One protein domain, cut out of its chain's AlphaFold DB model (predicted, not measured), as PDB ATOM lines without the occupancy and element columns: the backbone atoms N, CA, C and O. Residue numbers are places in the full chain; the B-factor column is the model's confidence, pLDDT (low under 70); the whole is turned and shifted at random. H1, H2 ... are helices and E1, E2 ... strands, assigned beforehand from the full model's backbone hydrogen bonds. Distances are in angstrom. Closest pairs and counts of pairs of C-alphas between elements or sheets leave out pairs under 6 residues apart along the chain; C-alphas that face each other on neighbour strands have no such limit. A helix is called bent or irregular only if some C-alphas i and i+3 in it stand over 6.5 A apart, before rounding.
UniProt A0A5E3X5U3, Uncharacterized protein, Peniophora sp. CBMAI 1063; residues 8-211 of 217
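AT A GLANCE: This is residues 8 to 211 of the 217 residues of an uncharacterized protein of Peniophora sp. CBMAI 1063 (UniProt A0A5E3X5U3). Two small lobes sit side by side, joined by long stretches without named elements. In one lobe the helices H1, H2 and H3 pack by a twisted sheet of three strands, E1, E3 and E2; in the other the long helix H6 packs on the strand hairpin E4 and E5, with the short H5 by the beginning of H6, while H4 lies far out from the middle. The printed part has 204 residues, with six named helices and five named strands in the order H1, H2, H3, E1, E2, E3, H4, H5, E4, E5, H6; both sheets are antiparallel, the larger in the order E1, E3, E2. The class is mixed, helices and strands, with 87 residues, under half, in named elements. The whole is compact and rounded, with a radius of gyration of the C-alphas of 17.0 A and spans of 48 by 43 by 37 A.

HOW THE PARTS SIT: H1, residues 8 to 17, is joined by a tight link to H2, residues 20 to 25, and the two are close but not clearly touching, about perpendicular at 82 degrees. H3, residues 27 to 41, touches H1 with its residues 27 to 31 alone, at a steep tilt of 56 degrees, opposite ways; the closest C-alphas are those of Ser 17 and Pro 27, 5.1 A apart. H2 and H3 touch only at the corner by their link, with the C-alphas of Ala 22 and Ala 30 the closest at 5.1 A. H3 is irregular: C-alphas 37 and 40 are 7.5 A apart. E1, residues 63 to 67, is an edge strand and the antiparallel neighbour of E3, residues 89 to 97, with N 66 and O 93 2.9 A apart, within hydrogen-bond range. E2, residues 79 to 83, is the other edge strand and forms a hairpin with E3, where N 82 and O 90 are 2.8 A apart. E3 bends by 57 degrees at residue 94, and the sheet is strongly twisted. H3 and this sheet make two layers, a helix on one face of a sheet, the closest C-alphas of H3 and E3 being those of Phe 34 and Val 95, 7.1 A apart. H1 and H2 only graze the sheet. H4, residues 119 to 125, touches no helix and is not on the sheet E1 E3 E2. H5, residues 150 to 153, touches H6, residues 195 to 210, at the C-alphas of Tyr 151 and Arg 196, 6.0 A apart. E4, residues 166 to 170, and E5, residues 178 to 182, form an antiparallel hairpin, with N 168 and O 180 2.8 A apart. The closest C-alphas of E5 and H6 are those of Ile 182 and Leu 201, 6.8 A apart. H6 is apart from H3 and from E3. Every O i to N i+4 pair is within hydrogen-bond range in H1, H2, H4 and H6, and 9 of 11 are in H3; H5 is too short for such a pair.

IN THESE COORDINATES: H1 begins at C-alpha 8, (14.652, 52.278, -29.886), and is 14.2 A long. H3 and E3 are each 21.5 A from first to last C-alpha; C-alpha 97, where E3 ends, is at (28.062, 47.591, -16.261). H6 is 22.5 A long and ends at C-alpha 210, (42.831, 27.929, -13.602).

THE WHOLE: The C-alphas farthest apart are those of Asp 86 and Gln 211, 51.9 A. The printed part has no cut. The long links are H3 to E1, E1 to E2, E3 to H4, H4 to H5, H5 to E4 and E5 to H6. Residues 104 to 105 pair with residues 143 to 144, antiparallel. The mean pLDDT of the printed part is 78.0, and 40 residues are under 70, among them residues 46 to 61.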
ATOM      1  N   ARG A   8      14.351  52.366 -31.326       81.44
ATOM      2  CA  ARG A   8      14.652  52.278 -29.886       81.44
ATOM      3  C   ARG A   8      15.577  51.107 -29.549       81.44
ATOM      4  O   ARG A   8      16.444  51.243 -28.692       81.44
ATOM      5  N   ASP A   9      15.415  49.981 -30.235       85.50
ATOM      6  CA  ASP A   9      16.240  48.791 -30.033       85.50
ATOM      7  C   ASP A   9      17.672  49.008 -30.506       85.50
ATOM      8  O   ASP A   9      18.593  48.477 -29.899       85.50
ATOM      9  N   ILE A  10      17.868  49.805 -31.557       85.88
ATOM     10  CA  ILE A  10      19.199  50.146 -32.072       85.88
ATOM     11  C   ILE A  10      19.967  50.975 -31.037       85.88
ATOM     12  O   ILE A  10      21.113  50.656 -30.727       85.88
ATOM     13  N   LEU A  11      19.318  51.987 -30.452       82.94
ATOM     14  CA  LEU A  11      19.903  52.797 -29.378       82.94
ATOM     15  C   LEU A  11      20.228  51.947 -28.143       82.94
ATOM     16  O   LEU A  11      21.314  52.056 -27.581       82.94
ATOM     17  N   LEU A  12      19.305  51.070 -27.742       82.75
ATOM     18  CA  LEU A  12      19.523  50.121 -26.649       82.75
ATOM     19  C   LEU A  12      20.717  49.205 -26.923       82.75
ATOM     20  O   LEU A  12      21.546  48.978 -26.043       82.75
ATOM     21  N   LEU A  13      20.803  48.677 -28.141       86.88
ATOM     22  CA  LEU A  13      21.856  47.760 -28.546       86.88
ATOM     23  C   LEU A  13      23.224  48.439 -28.499       86.88
ATOM     24  O   LEU A  13      24.148  47.860 -27.936       86.88
ATOM     25  N   ASP A  14      23.353  49.653 -29.033       84.50
ATOM     26  CA  ASP A  14      24.594  50.436 -28.993       84.50
ATOM     27  C   ASP A  14      25.096  50.622 -27.551       84.50
ATOM     28  O   ASP A  14      26.244  50.309 -27.227       84.50
ATOM     29  N   ARG A  15      24.193  50.991 -26.638       79.75
ATOM     30  CA  ARG A  15      24.527  51.208 -25.223       79.75
ATOM     31  C   ARG A  15      24.888  49.933 -24.481       79.75
ATOM     32  O   ARG A  15      25.874  49.904 -23.744       79.75
ATOM     33  N   LEU A  16      24.123  48.869 -24.686       85.00
ATOM     34  CA  LEU A  16      24.388  47.582 -24.049       85.00
ATOM     35  C   LEU A  16      25.635  46.905 -24.624       85.00
ATOM     36  O   LEU A  16      26.262  46.124 -23.917       85.00
ATOM     37  N   SER A  17      26.043  47.219 -25.859       85.25
ATOM     38  CA  SER A  17      27.175  46.568 -26.542       85.25
ATOM     39  C   SER A  17      28.501  46.692 -25.788       85.25
ATOM     40  O   SER A  17      29.334  45.786 -25.850       85.25
ATOM     41  N   GLY A  18      28.704  47.788 -25.052       78.44
ATOM     42  CA  GLY A  18      29.888  47.977 -24.207       78.44
ATOM     43  C   GLY A  18      29.843  47.204 -22.885       78.44
ATOM     44  O   GLY A  18      30.885  47.011 -22.252       78.44
ATOM     45  N   GLY A  19      28.653  46.772 -22.475       80.75
ATOM     46  CA  GLY A  19      28.385  46.148 -21.194       80.75
ATOM     47  C   GLY A  19      28.930  44.728 -21.062       80.75
ATOM     48  O   GLY A  19      29.249  44.023 -22.026       80.75
ATOM     49  N   ILE A  20      29.049  44.299 -19.813       79.88
ATOM     50  CA  ILE A  20      29.529  42.982 -19.413       79.88
ATOM     51  C   ILE A  20      28.661  41.871 -20.018       79.88
ATOM     52  O   ILE A  20      29.193  40.832 -20.425       79.88
ATOM     53  N   ILE A  21      27.341  42.067 -20.093       81.56
ATOM     54  CA  ILE A  21      26.423  41.050 -20.621       81.56
ATOM     55  C   ILE A  21      26.641  40.881 -22.123       81.56
ATOM     56  O   ILE A  21      26.825  39.751 -22.583       81.56
ATOM     57  N   ALA A  22      26.691  41.985 -22.873       83.12
ATOM     58  CA  ALA A  22      26.907  41.933 -24.315       83.12
ATOM     59  C   ALA A  22      28.253  41.298 -24.674       83.12
ATOM     60  O   ALA A  22      28.325  40.489 -25.596       83.12
ATOM     61  N   ARG A  23      29.302  41.588 -23.899       79.19
ATOM     62  CA  ARG A  23      30.626  40.973 -24.073       79.19
ATOM     63  C   ARG A  23      30.661  39.480 -23.749       79.19
ATOM     64  O   ARG A  23      31.489  38.766 -24.306       79.19
ATOM     65  N   SER A  24      29.797  39.017 -22.848       75.50
ATOM     66  CA  SER A  24      29.791  37.624 -22.382       75.50
ATOM     67  C   SER A  24      28.886  36.711 -23.206       75.50
ATOM     68  O   SER A  24      29.186  35.526 -23.334       75.50
ATOM     69  N   PHE A  25      27.778  37.240 -23.735       76.75
ATOM     70  CA  PHE A  25      26.740  36.439 -24.398       76.75
ATOM     71  C   PHE A  25      26.410  36.894 -25.818       76.75
ATOM     72  O   PHE A  25      26.064  36.047 -26.626       76.75
ATOM     73  N   SER A  26      26.573  38.187 -26.114       84.00
ATOM     74  CA  SER A  26      26.345  38.904 -27.383       84.00
ATOM     75  C   SER A  26      25.450  40.133 -27.149       84.00
ATOM     76  O   SER A  26      24.610  40.121 -26.241       84.00
ATOM     77  N   PRO A  27      25.569  41.201 -27.961       87.62
ATOM     78  CA  PRO A  27      24.665  42.348 -27.869       87.62
ATOM     79  C   PRO A  27      23.168  41.994 -28.005       87.62
ATOM     80  O   PRO A  27      22.380  42.492 -27.200       87.62
ATOM     81  N   PRO A  28      22.736  41.104 -28.930       87.19
ATOM     82  CA  PRO A  28      21.335  40.684 -29.002       87.19
ATOM     83  C   PRO A  28      20.821  40.014 -27.724       87.19
ATOM     84  O   PRO A  28      19.683  40.261 -27.331       87.19
ATOM     85  N   ASP A  29      21.644  39.208 -27.047       83.75
ATOM     86  CA  ASP A  29      21.252  38.581 -25.780       83.75
ATOM     87  C   ASP A  29      21.132  39.600 -24.642       83.75
ATOM     88  O   ASP A  29      20.233  39.492 -23.804       83.75
ATOM     89  N   ALA A  30      21.998  40.620 -24.621       85.00
ATOM     90  CA  ALA A  30      21.874  41.730 -23.680       85.00
ATOM     91  C   ALA A  30      20.575  42.521 -23.910       85.00
ATOM     92  O   ALA A  30      19.861  42.826 -22.952       85.00
ATOM     93  N   LEU A  31      20.230  42.793 -25.174       87.75
ATOM     94  CA  LEU A  31      18.991  43.475 -25.548       87.75
ATOM     95  C   LEU A  31      17.740  42.653 -25.195       87.75
ATOM     96  O   LEU A  31      16.808  43.193 -24.603       87.75
ATOM     97  N   ASP A  32      17.711  41.359 -25.533       85.69
ATOM     98  CA  ASP A  32      16.617  40.443 -25.166       85.69
ATOM     99  C   ASP A  32      16.399  40.440 -23.650       85.69
ATOM    100  O   ASP A  32      15.275  40.590 -23.164       85.69
ATOM    101  N   ARG A  33      17.489  40.366 -22.882       83.75
ATOM    102  CA  ARG A  33      17.430  40.432 -21.424       83.75
ATOM    103  C   ARG A  33      16.851  41.752 -20.929       83.75
ATOM    104  O   ARG A  33      15.971  41.722 -20.071       83.75
ATOM    105  N   PHE A  34      17.341  42.879 -21.443       86.81
ATOM    106  CA  PHE A  34      16.836  44.198 -21.070       86.81
ATOM    107  C   PHE A  34      15.326  44.267 -21.314       86.81
ATOM    108  O   PHE A  34      14.571  44.562 -20.397       86.81
ATOM    109  N   LYS A  35      14.868  43.873 -22.506       86.81
ATOM    110  CA  LYS A  35      13.443  43.869 -22.861       86.81
ATOM    111  C   LYS A  35      12.595  42.997 -21.943       86.81
ATOM    112  O   LYS A  35      11.502  43.405 -21.566       86.81
ATOM    113  N   ARG A  36      13.077  41.801 -21.590       85.69
ATOM    114  CA  ARG A  36      12.390  40.903 -20.649       85.69
ATOM    115  C   ARG A  36      12.296  41.530 -19.260       85.69
ATOM    116  O   ARG A  36      11.223  41.505 -18.670       85.69
ATOM    117  N   LEU A  37      13.392  42.118 -18.770       85.75
ATOM    118  CA  LEU A  37      13.420  42.820 -17.486       85.75
ATOM    119  C   LEU A  37      12.428  43.986 -17.484       85.75
ATOM    120  O   LEU A  37      11.658  44.120 -16.546       85.75
ATOM    121  N   THR A  38      12.405  44.798 -18.540       87.50
ATOM    122  CA  THR A  38      11.576  46.006 -18.602       87.50
ATOM    123  C   THR A  38      10.161  45.769 -19.128       87.50
ATOM    124  O   THR A  38       9.394  46.720 -19.264       87.50
ATOM    125  N   HIS A  39       9.790  44.526 -19.443       88.31
ATOM    126  CA  HIS A  39       8.466  44.194 -19.966       88.31
ATOM    127  C   HIS A  39       7.319  44.680 -19.057       88.31
ATOM    128  O   HIS A  39       6.393  45.293 -19.593       88.31
ATOM    129  N   PRO A  40       7.363  44.492 -17.716       88.44
ATOM    130  CA  PRO A  40       6.293  44.947 -16.822       88.44
ATOM    131  C   PRO A  40       6.073  46.463 -16.847       88.44
ATOM    132  O   PRO A  40       4.971  46.928 -16.588       88.44
ATOM    133  N   VAL A  41       7.105  47.229 -17.207       88.19
ATOM    134  CA  VAL A  41       7.108  48.698 -17.171       88.19
ATOM    135  C   VAL A  41       7.196  49.321 -18.552       88.19
ATOM    136  O   VAL A  41       7.486  50.504 -18.683       88.19
ATOM    137  N   ARG A  42       6.932  48.551 -19.614       84.94
ATOM    138  CA  ARG A  42       7.118  48.999 -21.002       84.94
ATOM    139  C   ARG A  42       6.390  50.308 -21.324       84.94
ATOM    140  O   ARG A  42       6.897  51.086 -22.125       84.94
ATOM    141  N   ALA A  43       5.230  50.544 -20.710       81.75
ATOM    142  CA  ALA A  43       4.451  51.772 -20.873       81.75
ATOM    143  C   ALA A  43       5.062  52.991 -20.151       81.75
ATOM    144  O   ALA A  43       4.802  54.119 -20.553       81.75
ATOM    145  N   HIS A  44       5.873  52.757 -19.117       76.88
ATOM    146  CA  HIS A  44       6.523  53.776 -18.285       76.88
ATOM    147  C   HIS A  44       7.960  54.076 -18.703       76.88
ATOM    148  O   HIS A  44       8.551  55.015 -18.178       76.88
ATOM    149  N   LEU A  45       8.526  53.281 -19.620       72.38
ATOM    150  CA  LEU A  45       9.845  53.518 -20.195       72.38
ATOM    151  C   LEU A  45       9.800  54.755 -21.104       72.38
ATOM    152  O   LEU A  45       9.890  54.649 -22.332       72.38
ATOM    153  N   ASP A  46       9.714  55.933 -20.495       62.50
ATOM    154  CA  ASP A  46      10.458  57.062 -21.018       62.50
ATOM    155  C   ASP A  46      11.916  56.688 -20.832       62.50
ATOM    156  O   ASP A  46      12.405  56.498 -19.720       62.50
ATOM    157  N   ILE A  47      12.583  56.430 -21.951       55.34
ATOM    158  CA  ILE A  47      13.968  55.991 -21.953       55.34
ATOM    159  C   ILE A  47      14.846  57.218 -21.659       55.34
ATOM    160  O   ILE A  47      15.595  57.697 -22.507       55.34
ATOM    161  N   THR A  48      14.713  57.779 -20.461       51.47
ATOM    162  CA  THR A  48      15.620  58.770 -19.901       51.47
ATOM    163  C   THR A  48      16.837  58.014 -19.401       51.47
ATOM    164  O   THR A  48      16.911  57.535 -18.271       51.47
ATOM    165  N   TRP A  49      17.795  57.850 -20.307       55.62
ATOM    166  CA  TRP A  49      19.115  57.355 -19.960       55.62
ATOM    167  C   TRP A  49      19.803  58.364 -19.056       55.62
ATOM    168  O   TRP A  49      19.963  59.533 -19.407       55.62
ATOM    169  N   ILE A  50      20.257  57.895 -17.904       53.38
ATOM    170  CA  ILE A  50      21.151  58.670 -17.060       53.38
ATOM    171  C   ILE A  50      22.567  58.389 -17.554       53.38
ATOM    172  O   ILE A  50      23.246  57.484 -17.080       53.38
ATOM    173  N   ASP A  51      22.974  59.142 -18.576       49.00
ATOM    174  CA  ASP A  51      24.332  59.101 -19.136       49.00
ATOM    175  C   ASP A  51      25.351  59.846 -18.266       49.00
ATOM    176  O   ASP A  51      26.556  59.612 -18.361       49.00
ATOM    177  N   GLN A  52      24.880  60.744 -17.403       44.44
ATOM    178  CA  GLN A  52      25.719  61.486 -16.477       44.44
ATOM    179  C   GLN A  52      25.468  61.012 -15.058       44.44
ATOM    180  O   GLN A  52      24.337  60.991 -14.584       44.44
ATOM    181  N   ALA A  53      26.563  60.662 -14.388       47.81
ATOM    182  CA  ALA A  53      26.644  60.478 -12.954       47.81
ATOM    183  C   ALA A  53      25.811  61.547 -12.223       47.81
ATOM    184  O   ALA A  53      26.233  62.694 -12.091       47.81
ATOM    185  N   LEU A  54      24.634  61.144 -11.745       46.25
ATOM    186  CA  LEU A  54      23.791  61.871 -10.799       46.25
ATOM    187  C   LEU A  54      24.527  61.980  -9.457       46.25
ATOM    188  O   LEU A  54      24.240  61.252  -8.511       46.25
ATOM    189  N   GLY A  55      25.597  62.775  -9.419       44.16
ATOM    190  CA  GLY A  55      26.480  62.896  -8.258       44.16
ATOM    191  C   GLY A  55      27.245  61.619  -7.887       44.16
ATOM    192  O   GLY A  55      27.926  61.601  -6.864       44.16
ATOM    193  N   LEU A  56      27.167  60.552  -8.692       48.38
ATOM    194  CA  LEU A  56      27.958  59.350  -8.454       48.38
ATOM    195  C   LEU A  56      29.450  59.693  -8.614       48.38
ATOM    196  O   LEU A  56      29.814  60.392  -9.566       48.38
ATOM    197  N   PRO A  57      30.338  59.211  -7.724       49.19
ATOM    198  CA  PRO A  57      31.770  59.346  -7.942       49.19
ATOM    199  C   PRO A  57      32.121  58.796  -9.329       49.19
ATOM    200  O   PRO A  57      31.471  57.860  -9.802       49.19
ATOM    201  N   GLN A  58      33.126  59.370  -9.999       53.78
ATOM    202  CA  GLN A  58      33.657  58.795 -11.236       53.78
ATOM    203  C   GLN A  58      34.219  57.409 -10.914       53.78
ATOM    204  O   GLN A  58      35.368  57.253 -10.507       53.78
ATOM    205  N   THR A  59      33.362  56.401 -11.002       54.72
ATOM    206  CA  THR A  59      33.716  55.029 -10.683       54.72
ATOM    207  C   THR A  59      34.404  54.399 -11.891       54.72
ATOM    208  O   THR A  59      34.114  54.760 -13.039       54.72
ATOM    209  N   PRO A  60      35.333  53.451 -11.681       53.62
ATOM    210  CA  PRO A  60      35.838  52.619 -12.758       53.62
ATOM    211  C   PRO A  60      34.720  51.698 -13.273       53.62
ATOM    212  O   PRO A  60      34.602  50.539 -12.875       53.62
ATOM    213  N   GLY A  61      33.931  52.218 -14.210       62.03
ATOM    214  CA  GLY A  61      32.915  51.500 -14.973       62.03
ATOM    215  C   GLY A  61      31.645  52.317 -15.090       62.03
ATOM    216  O   GLY A  61      31.293  53.047 -14.174       62.03
ATOM    217  N   TRP A  62      30.965  52.243 -16.230       73.06
ATOM    218  CA  TRP A  62      29.720  52.984 -16.434       73.06
ATOM    219  C   TRP A  62      28.552  52.013 -16.259       73.06
ATOM    220  O   TRP A  62      28.419  51.084 -17.066       73.06
ATOM    221  N   PRO A  63      27.766  52.133 -15.173       78.00
ATOM    222  CA  PRO A  63      26.593  51.300 -14.990       78.00
ATOM    223  C   PRO A  63      25.490  51.733 -15.956       78.00
ATOM    224  O   PRO A  63      25.236  52.917 -16.142       78.00
ATOM    225  N   VAL A  64      24.793  50.755 -16.520       81.75
ATOM    226  CA  VAL A  64      23.507  50.959 -17.182       81.75
ATOM    227  C   VAL A  64      22.438  50.814 -16.109       81.75
ATOM    228  O   VAL A  64      22.217  49.719 -15.583       81.75
ATOM    229  N   LEU A  65      21.824  51.935 -15.743       84.31
ATOM    230  CA  LEU A  65      20.835  52.014 -14.675       84.31
ATOM    231  C   LEU A  65      19.417  52.044 -15.240       84.31
ATOM    232  O   LEU A  65      19.168  52.601 -16.308       84.31
ATOM    233  N   LEU A  66      18.492  51.462 -14.489       86.06
ATOM    234  CA  LEU A  66      17.062  51.497 -14.749       86.06
ATOM    235  C   LEU A  66      16.359  51.913 -13.462       86.06
ATOM    236  O   LEU A  66      16.714  51.427 -12.392       86.06
ATOM    237  N   TYR A  67      15.382  52.811 -13.555       88.06
ATOM    238  CA  TYR A  67      14.556  53.164 -12.403       88.06
ATOM    239  C   TYR A  67      13.924  51.886 -11.832       88.06
ATOM    240  O   TYR A  67      13.353  51.083 -12.576       88.06
ATOM    241  N   ALA A  68      14.049  51.663 -10.525       90.62
ATOM    242  CA  ALA A  68      13.523  50.476  -9.857       90.62
ATOM    243  C   ALA A  68      12.012  50.632  -9.625       90.62
ATOM    244  O   ALA A  68      11.542  50.787  -8.500       90.62
ATOM    245  N   TYR A  69      11.257  50.637 -10.723       89.50
ATOM    246  CA  TYR A  69       9.803  50.733 -10.716       89.50
ATOM    247  C   TYR A  69       9.202  49.630  -9.832       89.50
ATOM    248  O   TYR A  69       9.671  48.487  -9.905       89.50
ATOM    249  N   PRO A  70       8.158  49.920  -9.036       90.25
ATOM    250  CA  PRO A  70       7.513  48.917  -8.188       90.25
ATOM    251  C   PRO A  70       7.087  47.650  -8.948       90.25
ATOM    252  O   PRO A  70       7.200  46.542  -8.429       90.25
ATOM    253  N   GLU A  71       6.666  47.793 -10.206       91.25
ATOM    254  CA  GLU A  71       6.216  46.709 -11.083       91.25
ATOM    255  C   GLU A  71       7.345  45.757 -11.509       91.25
ATOM    256  O   GLU A  71       7.072  44.651 -11.978       91.25
ATOM    257  N   LEU A  72       8.612  46.159 -11.353       87.94
ATOM    258  CA  LEU A  72       9.765  45.292 -11.606       87.94
ATOM    259  C   LEU A  72      10.032  44.313 -10.457       87.94
ATOM    260  O   LEU A  72      10.713  43.316 -10.686       87.94
ATOM    261  N   ILE A  73       9.516  44.590  -9.251       88.19
ATOM    262  CA  ILE A  73       9.707  43.761  -8.049       88.19
ATOM    263  C   ILE A  73      11.205  43.455  -7.834       88.19
ATOM    264  O   ILE A  73      11.635  42.305  -7.735       88.19
ATOM    265  N   VAL A  74      12.026  44.508  -7.842       88.50
ATOM    266  CA  VAL A  74      13.472  44.402  -7.606       88.50
ATOM    267  C   VAL A  74      13.729  44.232  -6.110       88.50
ATOM    268  O   VAL A  74      13.135  44.935  -5.302       88.50
ATOM    269  N   ASP A  75      14.611  43.301  -5.743       88.94
ATOM    270  CA  ASP A  75      15.052  43.114  -4.355       88.94
ATOM    271  C   ASP A  75      15.849  44.341  -3.880       88.94
ATOM    272  O   ASP A  75      16.667  44.873  -4.632       88.94
ATOM    273  N   ASP A  76      15.662  44.760  -2.628       87.00
ATOM    274  CA  ASP A  76      16.360  45.920  -2.052       87.00
ATOM    275  C   ASP A  76      17.892  45.788  -2.125       87.00
ATOM    276  O   ASP A  76      18.609  46.782  -2.211       87.00
ATOM    277  N   ALA A  77      18.428  44.562  -2.140       85.75
ATOM    278  CA  ALA A  77      19.861  44.331  -2.310       85.75
ATOM    279  C   ALA A  77      20.394  44.721  -3.703       85.75
ATOM    280  O   ALA A  77      21.610  44.824  -3.883       85.75
ATOM    281  N   ASP A  78      19.510  44.896  -4.686       85.88
ATOM    282  CA  ASP A  78      19.828  45.247  -6.073       85.88
ATOM    283  C   ASP A  78      19.428  46.676  -6.445       85.88
ATOM    284  O   ASP A  78      19.623  47.090  -7.597       85.88
ATOM    285  N   THR A  79      18.897  47.439  -5.489       88.75
ATOM    286  CA  THR A  79      18.598  48.856  -5.660       88.75
ATOM    287  C   THR A  79      19.741  49.724  -5.135       88.75
ATOM    288  O   THR A  79      20.570  49.345  -4.306       88.75
ATOM    289  N   THR A  80      19.869  50.910  -5.708       85.12
ATOM    290  CA  THR A  80      20.786  51.957  -5.274       85.12
ATOM    291  C   THR A  80      20.005  53.254  -5.308       85.12
ATOM    292  O   THR A  80      19.475  53.630  -6.354       85.12
ATOM    293  N   GLU A  81      19.910  53.913  -4.163       88.56
ATOM    294  CA  GLU A  81      19.302  55.231  -4.060       88.56
ATOM    295  C   GLU A  81      20.217  56.271  -4.699       88.56
ATOM    296  O   GLU A  81      21.416  56.334  -4.418       88.56
ATOM    297  N   ILE A  82      19.646  57.077  -5.587       84.19
ATOM    298  CA  ILE A  82      20.346  58.145  -6.280       84.19
ATOM    299  C   ILE A  82      19.613  59.447  -6.012       84.19
ATOM    300  O   ILE A  82      18.408  59.550  -6.243       84.19
ATOM    301  N   GLN A  83      20.353  60.442  -5.532       85.31
ATOM    302  CA  GLN A  83      19.827  61.780  -5.330       85.31
ATOM    303  C   GLN A  83      19.908  62.573  -6.640       85.31
ATOM    304  O   GLN A  83      20.987  62.772  -7.200       85.31
ATOM    305  N   LEU A  84      18.756  63.007  -7.134       83.44
ATOM    306  CA  LEU A  84      18.617  63.858  -8.308       83.44
ATOM    307  C   LEU A  84      18.997  65.312  -7.987       83.44
ATOM    308  O   LEU A  84      19.123  65.709  -6.827       83.44
ATOM    309  N   HIS A  85      19.168  66.133  -9.027       82.25
ATOM    310  CA  HIS A  85      19.549  67.546  -8.886       82.25
ATOM    311  C   HIS A  85      18.543  68.393  -8.095       82.25
ATOM    312  O   HIS A  85      18.932  69.386  -7.487       82.25
ATOM    313  N   ASP A  86      17.269  68.009  -8.096       86.00
ATOM    314  CA  ASP A  86      16.203  68.645  -7.317       86.00
ATOM    315  C   ASP A  86      16.167  68.175  -5.848       86.00
ATOM    316  O   ASP A  86      15.321  68.617  -5.073       86.00
ATOM    317  N   GLY A  87      17.090  67.292  -5.454       87.00
ATOM    318  CA  GLY A  87      17.176  66.701  -4.123       87.00
ATOM    319  C   GLY A  87      16.335  65.437  -3.939       87.00
ATOM    320  O   GLY A  87      16.469  64.797  -2.894       87.00
ATOM    321  N   THR A  88      15.520  65.049  -4.926       88.81
ATOM    322  CA  THR A  88      14.685  63.845  -4.875       88.81
ATOM    323  C   THR A  88      15.563  62.597  -4.838       88.81
ATOM    324  O   THR A  88      16.462  62.441  -5.661       88.81
ATOM    325  N   VAL A  89      15.300  61.684  -3.901       89.44
ATOM    326  CA  VAL A  89      15.997  60.393  -3.820       89.44
ATOM    327  C   VAL A  89      15.172  59.334  -4.531       89.44
ATOM    328  O   VAL A  89      13.995  59.146  -4.230       89.44
ATOM    329  N   VAL A  90      15.796  58.654  -5.485       88.81
ATOM    330  CA  VAL A  90      15.126  57.725  -6.386       88.81
ATOM    331  C   VAL A  90      15.872  56.391  -6.440       88.81
ATOM    332  O   VAL A  90      17.094  56.391  -6.603       88.81
ATOM    333  N   PRO A  91      15.180  55.240  -6.343       90.50
ATOM    334  CA  PRO A  91      15.833  53.945  -6.434       90.50
ATOM    335  C   PRO A  91      16.099  53.554  -7.895       90.50
ATOM    336  O   PRO A  91      15.212  53.582  -8.748       90.50
ATOM    337  N   TYR A  92      17.323  53.115  -8.171       88.44
ATOM    338  CA  TYR A  92      17.732  52.543  -9.453       88.44
ATOM    339  C   TYR A  92      18.259  51.127  -9.268       88.44
ATOM    340  O   TYR A  92      18.974  50.845  -8.313       88.44
ATOM    341  N   CYS A  93      17.970  50.242 -10.214       87.19
ATOM    342  CA  CYS A  93      18.617  48.945 -10.326       87.19
ATOM    343  C   CYS A  93      19.657  48.966 -11.449       87.19
ATOM    344  O   CYS A  93      19.608  49.771 -12.381       87.19
ATOM    345  N   THR A  94      20.650  48.086 -11.348       85.19
ATOM    346  CA  THR A  94      21.726  48.012 -12.344       85.19
ATOM    347  C   THR A  94      21.479  46.880 -13.316       85.19
ATOM    348  O   THR A  94      21.484  45.711 -12.932       85.19
ATOM    349  N   VAL A  95      21.319  47.230 -14.587       84.94
ATOM    350  CA  VAL A  95      20.999  46.275 -15.648       84.94
ATOM    351  C   VAL A  95      22.256  45.720 -16.301       84.94
ATOM    352  O   VAL A  95      22.335  44.522 -16.560       84.94
ATOM    353  N   ASP A  96      23.260  46.567 -16.518       82.81
ATOM    354  CA  ASP A  96      24.575  46.171 -17.024       82.81
ATOM    355  C   ASP A  96      25.663  47.088 -16.446       82.81
ATOM    356  O   ASP A  96      25.361  48.121 -15.849       82.81
ATOM    357  N   ILE A  97      26.933  46.721 -16.592       79.25
ATOM    358  CA  ILE A  97      28.062  47.591 -16.261       79.25
ATOM    359  C   ILE A  97      29.140  47.457 -17.337       79.25
ATOM    360  O   ILE A  97      29.392  46.369 -17.848       79.25
ATOM    361  N   ILE A  98      29.821  48.553 -17.661       77.56
ATOM    362  CA  ILE A  98      31.066  48.526 -18.431       77.56
ATOM    363  C   ILE A  98      32.228  48.241 -17.475       77.56
ATOM    364  O   ILE A  98      32.565  49.060 -16.625       77.56
ATOM    365  N   ALA A  99      32.855  47.073 -17.600       73.12
ATOM    366  CA  ALA A  99      34.010  46.706 -16.786       73.12
ATOM    367  C   ALA A  99      35.296  47.383 -17.274       73.12
ATOM    368  O   ALA A  99      35.714  47.170 -18.411       73.12
ATOM    369  N   VAL A 100      35.974  48.116 -16.390       72.06
ATOM    370  CA  VAL A 100      37.249  48.795 -16.717       72.06
ATOM    371  C   VAL A 100      38.465  47.932 -16.371       72.06
ATOM    372  O   VAL A 100      39.549  48.137 -16.907       72.06
ATOM    373  N   ARG A 101      38.296  46.935 -15.491       75.19
ATOM    374  CA  ARG A 101      39.369  46.035 -15.040       75.19
ATOM    375  C   ARG A 101      39.145  44.618 -15.589       75.19
ATOM    376  O   ARG A 101      38.501  43.810 -14.923       75.19
ATOM    377  N   PRO A 102      39.686  44.271 -16.773       67.25
ATOM    378  CA  PRO A 102      39.448  42.965 -17.401       67.25
ATOM    379  C   PRO A 102      40.018  41.779 -16.603       67.25
ATOM    380  O   PRO A 102      39.630  40.642 -16.838       67.25
ATOM    381  N   SER A 103      40.921  42.028 -15.649       72.62
ATOM    382  CA  SER A 103      41.490  41.011 -14.756       72.62
ATOM    383  C   SER A 103      40.580  40.618 -13.585       72.62
ATOM    384  O   SER A 103      40.936  39.731 -12.809       72.62
ATOM    385  N   HIS A 104      39.441  41.295 -13.405       77.19
ATOM    386  CA  HIS A 104      38.525  41.033 -12.299       77.19
ATOM    387  C   HIS A 104      37.466  40.005 -12.686       77.19
ATOM    388  O   HIS A 104      36.903  40.024 -13.778       77.19
ATOM    389  N   ILE A 105      37.155  39.120 -11.743       76.62
ATOM    390  CA  ILE A 105      36.056  38.173 -11.860       76.62
ATOM    391  C   ILE A 105      34.759  38.947 -11.717       76.62
ATOM    392  O   ILE A 105      34.455  39.483 -10.649       76.62
ATOM    393  N   ILE A 106      33.987  38.976 -12.788       70.44
ATOM    394  CA  ILE A 106      32.713  39.671 -12.833       70.44
ATOM    395  C   ILE A 106      31.631  38.617 -13.035       70.44
ATOM    396  O   ILE A 106      31.662  37.897 -14.035       70.44
ATOM    397  N   PRO A 107      30.670  38.482 -12.111       67.62
ATOM    398  CA  PRO A 107      29.555  37.581 -12.328       67.62
ATOM    399  C   PRO A 107      28.658  38.138 -13.422       67.62
ATOM    400  O   PRO A 107      28.095  39.225 -13.313       67.62
ATOM    401  N   THR A 108      28.481  37.345 -14.465       67.12
ATOM    402  CA  THR A 108      27.577  37.654 -15.567       67.12
ATOM    403  C   THR A 108      26.544  36.540 -15.584       67.12
ATOM    404  O   THR A 108      26.880  35.397 -15.887       67.12
ATOM    405  N   ARG A 109      25.292  36.796 -15.201       62.47
ATOM    406  CA  ARG A 109      24.230  35.800 -15.453       62.47
ATOM    407  C   ARG A 109      23.710  36.053 -16.859       62.47
ATOM    408  O   ARG A 109      23.442  37.192 -17.174       62.47
ATOM    409  N   LEU A 110      23.713  35.072 -17.750       55.12
ATOM    410  CA  LEU A 110      22.513  34.303 -18.048       55.12
ATOM    411  C   LEU A 110      22.949  32.904 -18.506       55.12
ATOM    412  O   LEU A 110      23.464  32.717 -19.603       55.12
ATOM    413  N   PHE A 111      22.762  31.903 -17.650       63.78
ATOM    414  CA  PHE A 111      22.758  30.519 -18.112       63.78
ATOM    415  C   PHE A 111      21.363  30.268 -18.682       63.78
ATOM    416  O   PHE A 111      20.392  30.435 -17.948       63.78
ATOM    417  N   ARG A 112      21.251  29.905 -19.966       63.59
ATOM    418  CA  ARG A 112      19.996  29.413 -20.555       63.59
ATOM    419  C   ARG A 112      19.953  27.889 -20.398       63.59
ATOM    420  O   ARG A 112      20.506  27.177 -21.242       63.59
ATOM    421  N   PRO A 113      19.370  27.352 -19.311       62.44
ATOM    422  CA  PRO A 113      19.190  25.915 -19.188       62.44
ATOM    423  C   PRO A 113      18.374  25.407 -20.372       62.44
ATOM    424  O   PRO A 113      17.345  25.982 -20.713       62.44
ATOM    425  N   TYR A 114      18.821  24.300 -20.964       70.12
ATOM    426  CA  TYR A 114      18.111  23.639 -22.060       70.12
ATOM    427  C   TYR A 114      18.002  24.470 -23.342       70.12
ATOM    428  O   TYR A 114      17.042  24.284 -24.084       70.12
ATOM    429  N   ALA A 115      18.971  25.352 -23.609       70.25
ATOM    430  CA  ALA A 115      19.028  26.132 -24.843       70.25
ATOM    431  C   ALA A 115      18.715  25.265 -26.083       70.25
ATOM    432  O   ALA A 115      19.273  24.180 -26.251       70.25
ATOM    433  N   GLY A 116      17.786  25.732 -26.922       70.00
ATOM    434  CA  GLY A 116      17.303  25.007 -28.106       70.00
ATOM    435  C   GLY A 116      16.183  23.990 -27.848       70.00
ATOM    436  O   GLY A 116      15.643  23.434 -28.799       70.00
ATOM    437  N   LEU A 117      15.792  23.757 -26.590       78.38
ATOM    438  CA  LEU A 117      14.653  22.908 -26.229       78.38
ATOM    439  C   LEU A 117      13.439  23.761 -25.844       78.38
ATOM    440  O   LEU A 117      13.578  24.828 -25.251       78.38
ATOM    441  N   GLN A 118      12.229  23.249 -26.086       75.62
ATOM    442  CA  GLN A 118      10.963  23.941 -25.787       75.62
ATOM    443  C   GLN A 118      10.830  24.359 -24.308       75.62
ATOM    444  O   GLN A 118      10.267  25.403 -23.993       75.62
ATOM    445  N   ARG A 119      11.420  23.583 -23.390       76.56
ATOM    446  CA  ARG A 119      11.461  23.893 -21.948       76.56
ATOM    447  C   ARG A 119      12.420  25.028 -21.565       76.56
ATOM    448  O   ARG A 119      12.452  25.412 -20.402       76.56
ATOM    449  N   SER A 120      13.231  25.539 -22.494       73.44
ATOM    450  CA  SER A 120      14.163  26.640 -22.221       73.44
ATOM    451  C   SER A 120      13.420  27.903 -21.802       73.44
ATOM    452  O   SER A 120      13.882  28.608 -20.908       73.44
ATOM    453  N   GLU A 121      12.269  28.188 -22.416       67.56
ATOM    454  CA  GLU A 121      11.534  29.435 -22.184       67.56
ATOM    455  C   GLU A 121      10.898  29.463 -20.789       67.56
ATOM    456  O   GLU A 121      11.103  30.415 -20.038       67.56
ATOM    457  N   SER A 122      10.231  28.377 -20.379       69.75
ATOM    458  CA  SER A 122       9.615  28.278 -19.048       69.75
ATOM    459  C   SER A 122      10.641  28.322 -17.913       69.75
ATOM    460  O   SER A 122      10.375  28.873 -16.846       69.75
ATOM    461  N   VAL A 123      11.843  27.780 -18.124       68.94
ATOM    462  CA  VAL A 123      12.920  27.874 -17.128       68.94
ATOM    463  C   VAL A 123      13.584  29.257 -17.156       68.94
ATOM    464  O   VAL A 123      13.949  29.777 -16.102       68.94
ATOM    465  N   SER A 124      13.683  29.895 -18.325       64.31
ATOM    466  CA  SER A 124      14.215  31.261 -18.453       64.31
ATOM    467  C   SER A 124      13.317  32.296 -17.775       64.31
ATOM    468  O   SER A 124      13.837  33.205 -17.140       64.31
ATOM    469  N   GLN A 125      11.990  32.122 -17.810       63.25
ATOM    470  CA  GLN A 125      11.038  32.960 -17.060       63.25
ATOM    471  C   GLN A 125      11.241  32.897 -15.540       63.25
ATOM    472  O   GLN A 125      10.960  33.861 -14.840       63.25
ATOM    473  N   ASN A 126      11.766  31.779 -15.032       61.50
ATOM    474  CA  ASN A 126      12.083  31.589 -13.615       61.50
ATOM    475  C   ASN A 126      13.553  31.894 -13.285       61.50
ATOM    476  O   ASN A 126      14.021  31.619 -12.177       61.50
ATOM    477  N   THR A 127      14.316  32.403 -14.254       64.62
ATOM    478  CA  THR A 127      15.717  32.753 -14.054       64.62
ATOM    479  C   THR A 127      15.807  34.196 -13.586       64.62
ATOM    480  O   THR A 127      15.209  35.096 -14.158       64.62
ATOM    481  N   ASP A 128      16.583  34.404 -12.534       71.12
ATOM    482  CA  ASP A 128      16.923  35.719 -12.012       71.12
ATOM    483  C   ASP A 128      17.518  36.616 -13.113       71.12
ATOM    484  O   ASP A 128      18.619  36.370 -13.622       71.12
ATOM    485  N   MET A 129      16.743  37.637 -13.493       73.88
ATOM    486  CA  MET A 129      17.027  38.516 -14.625       73.88
ATOM    487  C   MET A 129      17.964  39.658 -14.274       73.88
ATOM    488  O   MET A 129      18.481  40.291 -15.193       73.88
ATOM    489  N   LEU A 130      18.281  39.888 -13.000       78.31
ATOM    490  CA  LEU A 130      19.296  40.864 -12.622       78.31
ATOM    491  C   LEU A 130      20.666  40.182 -12.505       78.31
ATOM    492  O   LEU A 130      20.776  39.026 -12.091       78.31
ATOM    493  N   PRO A 131      21.752  40.818 -12.957       77.81
ATOM    494  CA  PRO A 131      23.100  40.351 -12.648       77.81
ATOM    495  C   PRO A 131      23.395  40.525 -11.148       77.81
ATOM    496  O   PRO A 131      22.668  41.198 -10.426       77.81
ATOM    497  N   ILE A 132      24.451  39.878 -10.654       80.75
ATOM    498  CA  ILE A 132      24.999  40.167  -9.322       80.75
ATOM    499  C   ILE A 132      26.353  40.806  -9.558       80.75
ATOM    500  O   ILE A 132      27.283  40.127  -9.989       80.75
ATOM    501  N   PHE A 133      26.475  42.097  -9.281       80.38
ATOM    502  CA  PHE A 133      27.747  42.791  -9.415       80.38
ATOM    503  C   PHE A 133      28.457  42.858  -8.068       80.38
ATOM    504  O   PHE A 133      27.910  43.338  -7.078       80.38
ATOM    505  N   PHE A 134      29.704  42.393  -8.025       84.94
ATOM    506  CA  PHE A 134      30.568  42.590  -6.866       84.94
ATOM    507  C   PHE A 134      31.144  44.001  -6.925       84.94
ATOM    508  O   PHE A 134      32.184  44.221  -7.538       84.94
ATOM    509  N   ARG A 135      30.417  44.964  -6.357       80.56
ATOM    510  CA  ARG A 135      30.853  46.359  -6.269       80.56
ATOM    511  C   ARG A 135      31.748  46.548  -5.055       80.56
ATOM    512  O   ARG A 135      31.379  46.171  -3.945       80.56
ATOM    513  N   SER A 136      32.919  47.118  -5.285       77.25
ATOM    514  CA  SER A 136      33.835  47.549  -4.235       77.25
ATOM    515  C   SER A 136      33.521  48.997  -3.839       77.25
ATOM    516  O   SER A 136      32.917  49.746  -4.608       77.25
ATOM    517  N   SER A 137      33.920  49.400  -2.631       74.69
ATOM    518  CA  SER A 137      33.719  50.766  -2.122       74.69
ATOM    519  C   SER A 137      34.428  51.846  -2.952       74.69
ATOM    520  O   SER A 137      34.044  53.007  -2.893       74.69
ATOM    521  N   ASP A 138      35.443  51.470  -3.737       72.19
ATOM    522  CA  ASP A 138      36.130  52.336  -4.711       72.19
ATOM    523  C   ASP A 138      35.336  52.527  -6.019       72.19
ATOM    524  O   ASP A 138      35.835  53.130  -6.968       72.19
ATOM    525  N   GLY A 139      34.127  51.964  -6.109       70.12
ATOM    526  CA  GLY A 139      33.313  51.971  -7.320       70.12
ATOM    527  C   GLY A 139      33.733  50.945  -8.372       70.12
ATOM    528  O   GLY A 139      33.077  50.823  -9.403       70.12
ATOM    529  N   GLY A 140      34.813  50.194  -8.137       75.00
ATOM    530  CA  GLY A 140      35.239  49.125  -9.028       75.00
ATOM    531  C   GLY A 140      34.251  47.957  -9.034       75.00
ATOM    532  O   GLY A 140      33.547  47.698  -8.054       75.00
ATOM    533  N   VAL A 141      34.227  47.216 -10.144       79.88
ATOM    534  CA  VAL A 141      33.373  46.033 -10.314       79.88
ATOM    535  C   VAL A 141      34.203  44.776 -10.509       79.88
ATOM    536  O   VAL A 141      35.141  44.736 -11.304       79.88
ATOM    537  N   GLY A 142      33.792  43.726  -9.806       80.88
ATOM    538  CA  GLY A 142      34.403  42.411  -9.835       80.88
ATOM    539  C   GLY A 142      35.434  42.218  -8.730       80.88
ATOM    540  O   GLY A 142      35.647  43.079  -7.879       80.88
ATOM    541  N   VAL A 143      36.060  41.044  -8.729       79.94
ATOM    542  CA  VAL A 143      36.985  40.628  -7.670       79.94
ATOM    543  C   VAL A 143      38.295  40.145  -8.282       79.94
ATOM    544  O   VAL A 143      38.255  39.301  -9.179       79.94
ATOM    545  N   PRO A 144      39.459  40.643  -7.838       79.00
ATOM    546  CA  PRO A 144      40.745  40.146  -8.314       79.00
ATOM    547  C   PRO A 144      40.993  38.696  -7.867       79.00
ATOM    548  O   PRO A 144      40.660  38.309  -6.749       79.00
ATOM    549  N   LEU A 145      41.637  37.901  -8.726       72.69
ATOM    550  CA  LEU A 145      41.959  36.492  -8.448       72.69
ATOM    551  C   LEU A 145      42.950  36.290  -7.290       72.69
ATOM    552  O   LEU A 145      42.891  35.270  -6.614       72.69
ATOM    553  N   ASN A 146      43.846  37.252  -7.050       69.38
ATOM    554  CA  ASN A 146      45.022  37.078  -6.180       69.38
ATOM    555  C   ASN A 146      44.853  37.644  -4.763       69.38
ATOM    556  O   ASN A 146      45.833  37.861  -4.053       69.38
ATOM    557  N   ALA A 147      43.633  37.954  -4.348       57.97
ATOM    558  CA  ALA A 147      43.435  38.822  -3.206       57.97
ATOM    559  C   ALA A 147      43.048  38.080  -1.934       57.97
ATOM    560  O   ALA A 147      41.894  37.708  -1.772       57.97
ATOM    561  N   GLY A 148      43.979  37.961  -0.993       64.69
ATOM    562  CA  GLY A 148      43.627  37.637   0.385       64.69
ATOM    563  C   GLY A 148      42.803  38.763   1.044       64.69
ATOM    564  O   GLY A 148      41.697  38.511   1.518       64.69
ATOM    565  N   ASP A 149      43.267  40.022   0.972       63.75
ATOM    566  CA  ASP A 149      42.654  41.156   1.703       63.75
ATOM    567  C   ASP A 149      41.560  41.924   0.941       63.75
ATOM    568  O   ASP A 149      40.733  42.592   1.559       63.75
ATOM    569  N   HIS A 150      41.473  41.822  -0.392       68.81
ATOM    570  CA  HIS A 150      40.502  42.634  -1.151       68.81
ATOM    571  C   HIS A 150      39.039  42.201  -0.962       68.81
ATOM    572  O   HIS A 150      38.131  42.940  -1.325       68.81
ATOM    573  N   TYR A 151      38.762  41.050  -0.345       76.00
ATOM    574  CA  TYR A 151      37.388  40.729   0.061       76.00
ATOM    575  C   TYR A 151      36.885  41.653   1.177       76.00
ATOM    576  O   TYR A 151      35.672  41.815   1.328       76.00
ATOM    577  N   ALA A 152      37.786  42.274   1.946       78.06
ATOM    578  CA  ALA A 152      37.416  43.233   2.979       78.06
ATOM    579  C   ALA A 152      36.792  44.510   2.392       78.06
ATOM    580  O   ALA A 152      35.906  45.076   3.031       78.06
ATOM    581  N   SER A 153      37.175  44.915   1.169       79.69
ATOM    582  CA  SER A 153      36.605  46.092   0.489       79.69
ATOM    583  C   SER A 153      35.224  45.838  -0.121       79.69
ATOM    584  O   SER A 153      34.540  46.782  -0.518       79.69
ATOM    585  N   LEU A 154      34.791  44.575  -0.190       84.31
ATOM    586  CA  LEU A 154      33.428  44.237  -0.588       84.31
ATOM    587  C   LEU A 154      32.469  44.433   0.591       84.31
ATOM    588  O   LEU A 154      32.803  44.068   1.733       84.31
ATOM    589  N   PRO A 155      31.245  44.920   0.325       83.62
ATOM    590  CA  PRO A 155      30.249  45.102   1.361       83.62
ATOM    591  C   PRO A 155      29.861  43.756   1.987       83.62
ATOM    592  O   PRO A 155      29.804  42.708   1.335       83.62
ATOM    593  N   ALA A 156      29.567  43.791   3.286       84.88
ATOM    594  CA  ALA A 156      28.984  42.661   4.006       84.88
ATOM    595  C   ALA A 156      27.452  42.588   3.840       84.88
ATOM    596  O   ALA A 156      26.810  41.793   4.524       84.88
ATOM    597  N   SER A 157      26.874  43.395   2.941       86.69
ATOM    598  CA  SER A 157      25.444  43.394   2.643       86.69
ATOM    599  C   SER A 157      24.984  42.029   2.134       86.69
ATOM    600  O   SER A 157      25.737  41.262   1.514       86.69
ATOM    601  N   LEU A 158      23.731  41.714   2.442       89.75
ATOM    602  CA  LEU A 158      23.063  40.528   1.937       89.75
ATOM    603  C   LEU A 158      22.789  40.698   0.441       89.75
ATOM    604  O   LEU A 158      22.496  41.789  -0.023       89.75
ATOM    605  N   THR A 159      22.903  39.607  -0.309       88.94
ATOM    606  CA  THR A 159      22.388  39.522  -1.684       88.94
ATOM    607  C   THR A 159      20.931  39.062  -1.655       88.94
ATOM    608  O   THR A 159      20.478  38.559  -0.631       88.94
ATOM    609  N   ARG A 160      20.224  39.077  -2.786       88.19
ATOM    610  CA  ARG A 160      18.925  38.384  -2.925       88.19
ATOM    611  C   ARG A 160      19.012  36.849  -2.895       88.19
ATOM    612  O   ARG A 160      18.007  36.141  -2.925       88.19
ATOM    613  N   ILE A 161      20.220  36.274  -2.906       85.94
ATOM    614  CA  ILE A 161      20.406  34.829  -3.063       85.94
ATOM    615  C   ILE A 161      20.169  34.102  -1.740       85.94
ATOM    616  O   ILE A 161      21.004  34.112  -0.833       85.94
ATOM    617  N   SER A 162      19.070  33.351  -1.709       85.31
ATOM    618  CA  SER A 162      18.637  32.507  -0.591       85.31
ATOM    619  C   SER A 162      18.789  30.998  -0.857       85.31
ATOM    620  O   SER A 162      18.399  30.173  -0.028       85.31
ATOM    621  N   ALA A 163      19.353  30.599  -2.003       82.56
ATOM    622  CA  ALA A 163      19.476  29.195  -2.401       82.56
ATOM    623  C   ALA A 163      20.576  28.437  -1.627       82.56
ATOM    624  O   ALA A 163      21.642  28.971  -1.319       82.56
ATOM    625  N   TYR A 164      20.354  27.140  -1.363       82.38
ATOM    626  CA  TYR A 164      21.364  26.261  -0.739       82.38
ATOM    627  C   TYR A 164      22.531  25.933  -1.669       82.38
ATOM    628  O   TYR A 164      23.649  25.695  -1.212       82.38
ATOM    629  N   SER A 165      22.271  25.923  -2.972       83.31
ATOM    630  CA  SER A 165      23.285  25.718  -3.989       83.31
ATOM    631  C   SER A 165      22.997  26.575  -5.204       83.31
ATOM    632  O   SER A 165      21.837  26.757  -5.563       83.31
ATOM    633  N   LEU A 166      24.055  27.034  -5.858       82.62
ATOM    634  CA  LEU A 166      23.980  27.732  -7.130       82.62
ATOM    635  C   LEU A 166      24.817  26.989  -8.159       82.62
ATOM    636  O   LEU A 166      25.972  26.653  -7.894       82.62
ATOM    637  N   LYS A 167      24.248  26.775  -9.343       81.06
ATOM    638  CA  LYS A 167      25.036  26.438 -10.524       81.06
ATOM    639  C   LYS A 167      25.659  27.728 -11.055       81.06
ATOM    640  O   LYS A 167      24.960  28.719 -11.247       81.06
ATOM    641  N   VAL A 168      26.968  27.715 -11.252       79.38
ATOM    642  CA  VAL A 168      27.747  28.812 -11.826       79.38
ATOM    643  C   VAL A 168      28.406  28.327 -13.109       79.38
ATOM    644  O   VAL A 168      28.867  27.189 -13.186       79.38
ATOM    645  N   VAL A 169      28.435  29.193 -14.115       80.12
ATOM    646  CA  VAL A 169      29.154  28.961 -15.367       80.12
ATOM    647  C   VAL A 169      30.256  30.002 -15.437       80.12
ATOM    648  O   VAL A 169      29.984  31.195 -15.317       80.12
ATOM    649  N   LEU A 170      31.498  29.544 -15.553       79.25
ATOM    650  CA  LEU A 170      32.664  30.407 -15.662       79.25
ATOM    651  C   LEU A 170      33.007  30.571 -17.140       79.25
ATOM    652  O   LEU A 170      33.393  29.603 -17.795       79.25
ATOM    653  N   ASN A 171      32.871  31.797 -17.638       75.50
ATOM    654  CA  ASN A 171      33.260  32.186 -18.988       75.50
ATOM    655  C   ASN A 171      34.569  32.973 -18.896       75.50
ATOM    656  O   ASN A 171      34.560  34.169 -18.612       75.50
ATOM    657  N   LEU A 172      35.700  32.286 -19.068       76.06
ATOM    658  CA  LEU A 172      37.027  32.904 -19.048       76.06
ATOM    659  C   LEU A 172      37.513  33.079 -20.488       76.06
ATOM    660  O   LEU A 172      37.356  32.176 -21.311       76.06
ATOM    661  N   LEU A 173      38.110  34.232 -20.793       72.38
ATOM    662  CA  LEU A 173      38.622  34.524 -22.131       72.38
ATOM    663  C   LEU A 173      39.639  33.454 -22.553       72.38
ATOM    664  O   LEU A 173      40.586  33.191 -21.818       72.38
ATOM    665  N   ASN A 174      39.449  32.867 -23.736       74.62
ATOM    666  CA  ASN A 174      40.261  31.772 -24.292       74.62
ATOM    667  C   ASN A 174      40.126  30.407 -23.585       74.62
ATOM    668  O   ASN A 174      40.885  29.490 -23.896       74.62
ATOM    669  N   TYR A 175      39.149  30.226 -22.694       75.44
ATOM    670  CA  TYR A 175      38.827  28.924 -22.103       75.44
ATOM    671  C   TYR A 175      37.427  28.473 -22.514       75.44
ATOM    672  O   TYR A 175      36.534  29.278 -22.776       75.44
ATOM    673  N   LYS A 176      37.214  27.153 -22.537       77.31
ATOM    674  CA  LYS A 176      35.861  26.607 -22.671       77.31
ATOM    675  C   LYS A 176      35.033  26.975 -21.431       77.31
ATOM    676  O   LYS A 176      35.585  26.929 -20.328       77.31
ATOM    677  N   PRO A 177      33.729  27.272 -21.586       81.19
ATOM    678  CA  PRO A 177      32.838  27.476 -20.453       81.19
ATOM    679  C   PRO A 177      32.933  26.326 -19.452       81.19
ATOM    680  O   PRO A 177      32.897  25.151 -19.831       81.19
ATOM    681  N   TYR A 178      33.055  26.663 -18.173       82.12
ATOM    682  CA  TYR A 178      33.254  25.684 -17.110       82.12
ATOM    683  C   TYR A 178      32.129  25.757 -16.084       82.12
ATOM    684  O   TYR A 178      31.976  26.740 -15.358       82.12
ATOM    685  N   GLU A 179      31.324  24.700 -16.020       84.88
ATOM    686  CA  GLU A 179      30.179  24.631 -15.117       84.88
ATOM    687  C   GLU A 179      30.568  24.044 -13.761       84.88
ATOM    688  O   GLU A 179      31.165  22.966 -13.674       84.88
ATOM    689  N   ARG A 180      30.181  24.710 -12.674       86.94
ATOM    690  CA  ARG A 180      30.380  24.220 -11.308       86.94
ATOM    691  C   ARG A 180      29.179  24.516 -10.427       86.94
ATOM    692  O   ARG A 180      28.374  25.392 -10.708       86.94
ATOM    693  N   GLN A 181      29.063  23.776  -9.331       86.94
ATOM    694  CA  GLN A 181      28.096  24.063  -8.279       86.94
ATOM    695  C   GLN A 181      28.832  24.671  -7.085       86.94
ATOM    696  O   GLN A 181      29.843  24.136  -6.629       86.94
ATOM    697  N   ILE A 182      28.318  25.783  -6.568       87.56
ATOM    698  CA  ILE A 182      28.748  26.361  -5.294       87.56
ATOM    699  C   ILE A 182      27.651  26.185  -4.256       87.56
ATOM    700  O   ILE A 182      26.464  26.138  -4.582       87.56
ATOM    701  N   ARG A 183      28.053  26.097  -2.990       88.62
ATOM    702  CA  ARG A 183      27.150  26.088  -1.837       88.62
ATOM    703  C   ARG A 183      27.340  27.407  -1.092       88.62
ATOM    704  O   ARG A 183      28.310  27.524  -0.344       88.62
ATOM    705  N   PRO A 184      26.468  28.409  -1.315       83.62
ATOM    706  CA  PRO A 184      26.590  29.721  -0.682       83.62
ATOM    707  C   PRO A 184      26.620  29.661   0.848       83.62
ATOM    708  O   PRO A 184      27.237  30.505   1.495       83.62
ATOM    709  N   ARG A 185      25.990  28.629   1.421       78.00
ATOM    710  CA  ARG A 185      25.783  28.464   2.858       78.00
ATOM    711  C   ARG A 185      26.415  27.176   3.372       78.00
ATOM    712  O   ARG A 185      26.395  26.150   2.688       78.00
ATOM    713  N   ALA A 186      26.917  27.224   4.603       69.62
ATOM    714  CA  ALA A 186      27.138  26.015   5.387       69.62
ATOM    715  C   ALA A 186      25.773  25.392   5.730       69.62
ATOM    716  O   ALA A 186      24.782  26.111   5.897       69.62
ATOM    717  N   SER A 187      25.693  24.060   5.783       62.03
ATOM    718  CA  SER A 187      24.433  23.371   6.062       62.03
ATOM    719  C   SER A 187      23.890  23.841   7.418       62.03
ATOM    720  O   SER A 187      24.574  23.703   8.425       62.03
ATOM    721  N   LYS A 188      22.668  24.405   7.412       64.69
ATOM    722  CA  LYS A 188      21.853  24.934   8.538       64.69
ATOM    723  C   LYS A 188      21.745  26.462   8.695       64.69
ATOM    724  O   LYS A 188      20.838  26.893   9.402       64.69
ATOM    725  N   ALA A 189      22.550  27.289   8.025       66.31
ATOM    726  CA  ALA A 189      22.338  28.743   8.077       66.31
ATOM    727  C   ALA A 189      21.076  29.144   7.280       66.31
ATOM    728  O   ALA A 189      20.978  28.844   6.086       66.31
ATOM    729  N   ARG A 190      20.108  29.802   7.934       71.19
ATOM    730  CA  ARG A 190      18.946  30.435   7.280       71.19
ATOM    731  C   ARG A 190      19.307  31.862   6.849       71.19
ATOM    732  O   ARG A 190      20.138  32.496   7.487       71.19
ATOM    733  N   GLY A 191      18.675  32.347   5.781       80.81
ATOM    734  CA  GLY A 191      18.881  33.698   5.248       80.81
ATOM    735  C   GLY A 191      19.717  33.751   3.969       80.81
ATOM    736  O   GLY A 191      20.094  32.715   3.401       80.81
ATOM    737  N   ASN A 192      19.960  34.978   3.514       86.81
ATOM    738  CA  ASN A 192      20.647  35.270   2.264       86.81
ATOM    739  C   ASN A 192      22.174  35.235   2.429       86.81
ATOM    740  O   ASN A 192      22.705  35.436   3.521       86.81
ATOM    741  N   VAL A 193      22.904  34.964   1.345       89.06
ATOM    742  CA  VAL A 193      24.378  35.014   1.355       89.06
ATOM    743  C   VAL A 193      24.866  36.456   1.215       89.06
ATOM    744  O   VAL A 193      24.290  37.232   0.453       89.06
ATOM    745  N   THR A 194      25.944  36.815   1.912       89.50
ATOM    746  CA  THR A 194      26.575  38.134   1.754       89.50
ATOM    747  C   THR A 194      27.310  38.252   0.420       89.50
ATOM    748  O   THR A 194      27.830  37.256  -0.102       89.50
ATOM    749  N   VAL A 195      27.419  39.476  -0.104       87.94
ATOM    750  CA  VAL A 195      28.187  39.787  -1.326       87.94
ATOM    751  C   VAL A 195      29.611  39.245  -1.208       87.94
ATOM    752  O   VAL A 195      30.056  38.475  -2.059       87.94
ATOM    753  N   ARG A 196      30.294  39.555  -0.098       88.06
ATOM    754  CA  ARG A 196      31.655  39.085   0.203       88.06
ATOM    755  C   ARG A 196      31.799  37.564   0.141       88.06
ATOM    756  O   ARG A 196      32.743  37.049  -0.459       88.06
ATOM    757  N   ARG A 197      30.871  36.822   0.754       88.12
ATOM    758  CA  ARG A 197      30.925  35.354   0.768       88.12
ATOM    759  C   ARG A 197      30.691  34.779  -0.622       88.12
ATOM    760  O   ARG A 197      31.386  33.841  -1.010       88.12
ATOM    761  N   LEU A 198      29.723  35.318  -1.358       88.62
ATOM    762  CA  LEU A 198      29.428  34.865  -2.713       88.62
ATOM    763  C   LEU A 198      30.614  35.128  -3.652       88.62
ATOM    764  O   LEU A 198      31.018  34.219  -4.373       88.62
ATOM    765  N   ALA A 199      31.216  36.314  -3.566       87.69
ATOM    766  CA  ALA A 199      32.448  36.681  -4.258       87.69
ATOM    767  C   ALA A 199      33.582  35.686  -4.010       87.69
ATOM    768  O   ALA A 199      34.143  35.139  -4.959       87.69
ATOM    769  N   TYR A 200      33.861  35.389  -2.743       87.69
ATOM    770  CA  TYR A 200      34.891  34.428  -2.356       87.69
ATOM    771  C   TYR A 200      34.638  33.027  -2.933       87.69
ATOM    772  O   TYR A 200      35.545  32.388  -3.464       87.69
ATOM    773  N   LEU A 201      33.393  32.543  -2.880       88.19
ATOM    774  CA  LEU A 201      33.036  31.232  -3.426       88.19
ATOM    775  C   LEU A 201      33.178  31.161  -4.947       88.19
ATOM    776  O   LEU A 201      33.599  30.128  -5.465       88.19
ATOM    777  N   VAL A 202      32.825  32.232  -5.659       87.25
ATOM    778  CA  VAL A 202      33.019  32.311  -7.112       87.25
ATOM    779  C   VAL A 202      34.512  32.330  -7.437       87.25
ATOM    780  O   VAL A 202      34.955  31.549  -8.275       87.25
ATOM    781  N   ALA A 203      35.296  33.144  -6.732       86.19
ATOM    782  CA  ALA A 203      36.735  33.236  -6.943       86.19
ATOM    783  C   ALA A 203      37.463  31.912  -6.697       86.19
ATOM    784  O   ALA A 203      38.250  31.491  -7.541       86.19
ATOM    785  N   LEU A 204      37.112  31.192  -5.625       86.06
ATOM    786  CA  LEU A 204      37.594  29.828  -5.383       86.06
ATOM    787  C   LEU A 204      37.394  28.918  -6.600       86.06
ATOM    788  O   LEU A 204      38.301  28.175  -6.967       86.06
ATOM    789  N   LYS A 205      36.228  28.988  -7.256       87.31
ATOM    790  CA  LYS A 205      35.942  28.160  -8.435       87.31
ATOM    791  C   LYS A 205      36.713  28.583  -9.674       87.31
ATOM    792  O   LYS A 205      37.088  27.711 -10.457       87.31
ATOM    793  N   VAL A 206      36.981  29.875  -9.843       84.69
ATOM    794  CA  VAL A 206      37.855  30.346 -10.924       84.69
ATOM    795  C   VAL A 206      39.291  29.881 -10.691       84.69
ATOM    796  O   VAL A 206      39.900  29.338 -11.606       84.69
ATOM    797  N   CYS A 207      39.810  29.984  -9.468       83.38
ATOM    798  CA  CYS A 207      41.144  29.496  -9.117       83.38
ATOM    799  C   CYS A 207      41.283  27.977  -9.313       83.38
ATOM    800  O   CYS A 207      42.255  27.531  -9.919       83.38
ATOM    801  N   GLU A 208      40.284  27.184  -8.901       84.31
ATOM    802  CA  GLU A 208      40.226  25.744  -9.196       84.31
ATOM    803  C   GLU A 208      40.255  25.463 -10.708       84.31
ATOM    804  O   GLU A 208      40.944  24.547 -11.151       84.31
ATOM    805  N   CYS A 209      39.520  26.246 -11.508       82.81
ATOM    806  CA  CYS A 209      39.493  26.114 -12.968       82.81
ATOM    807  C   CYS A 209      40.849  26.445 -13.609       82.81
ATOM    808  O   CYS A 209      41.263  25.773 -14.550       82.81
ATOM    809  N   LEU A 210      41.533  27.472 -13.102       83.19
ATOM    810  CA  LEU A 210      42.831  27.929 -13.602       83.19
ATOM    811  C   LEU A 210      44.019  27.151 -13.016       83.19
ATOM    812  O   LEU A 210      45.151  27.403 -13.411       83.19
ATOM    813  N   GLN A 211      43.779  26.232 -12.073       81.50
ATOM    814  CA  GLN A 211      44.818  25.537 -11.301       81.50
ATOM    815  C   GLN A 211      45.755  26.495 -10.537       81.50
ATOM    816  O   GLN A 211      46.906  26.171 -10.248       81.50
TER     817      GLN A 211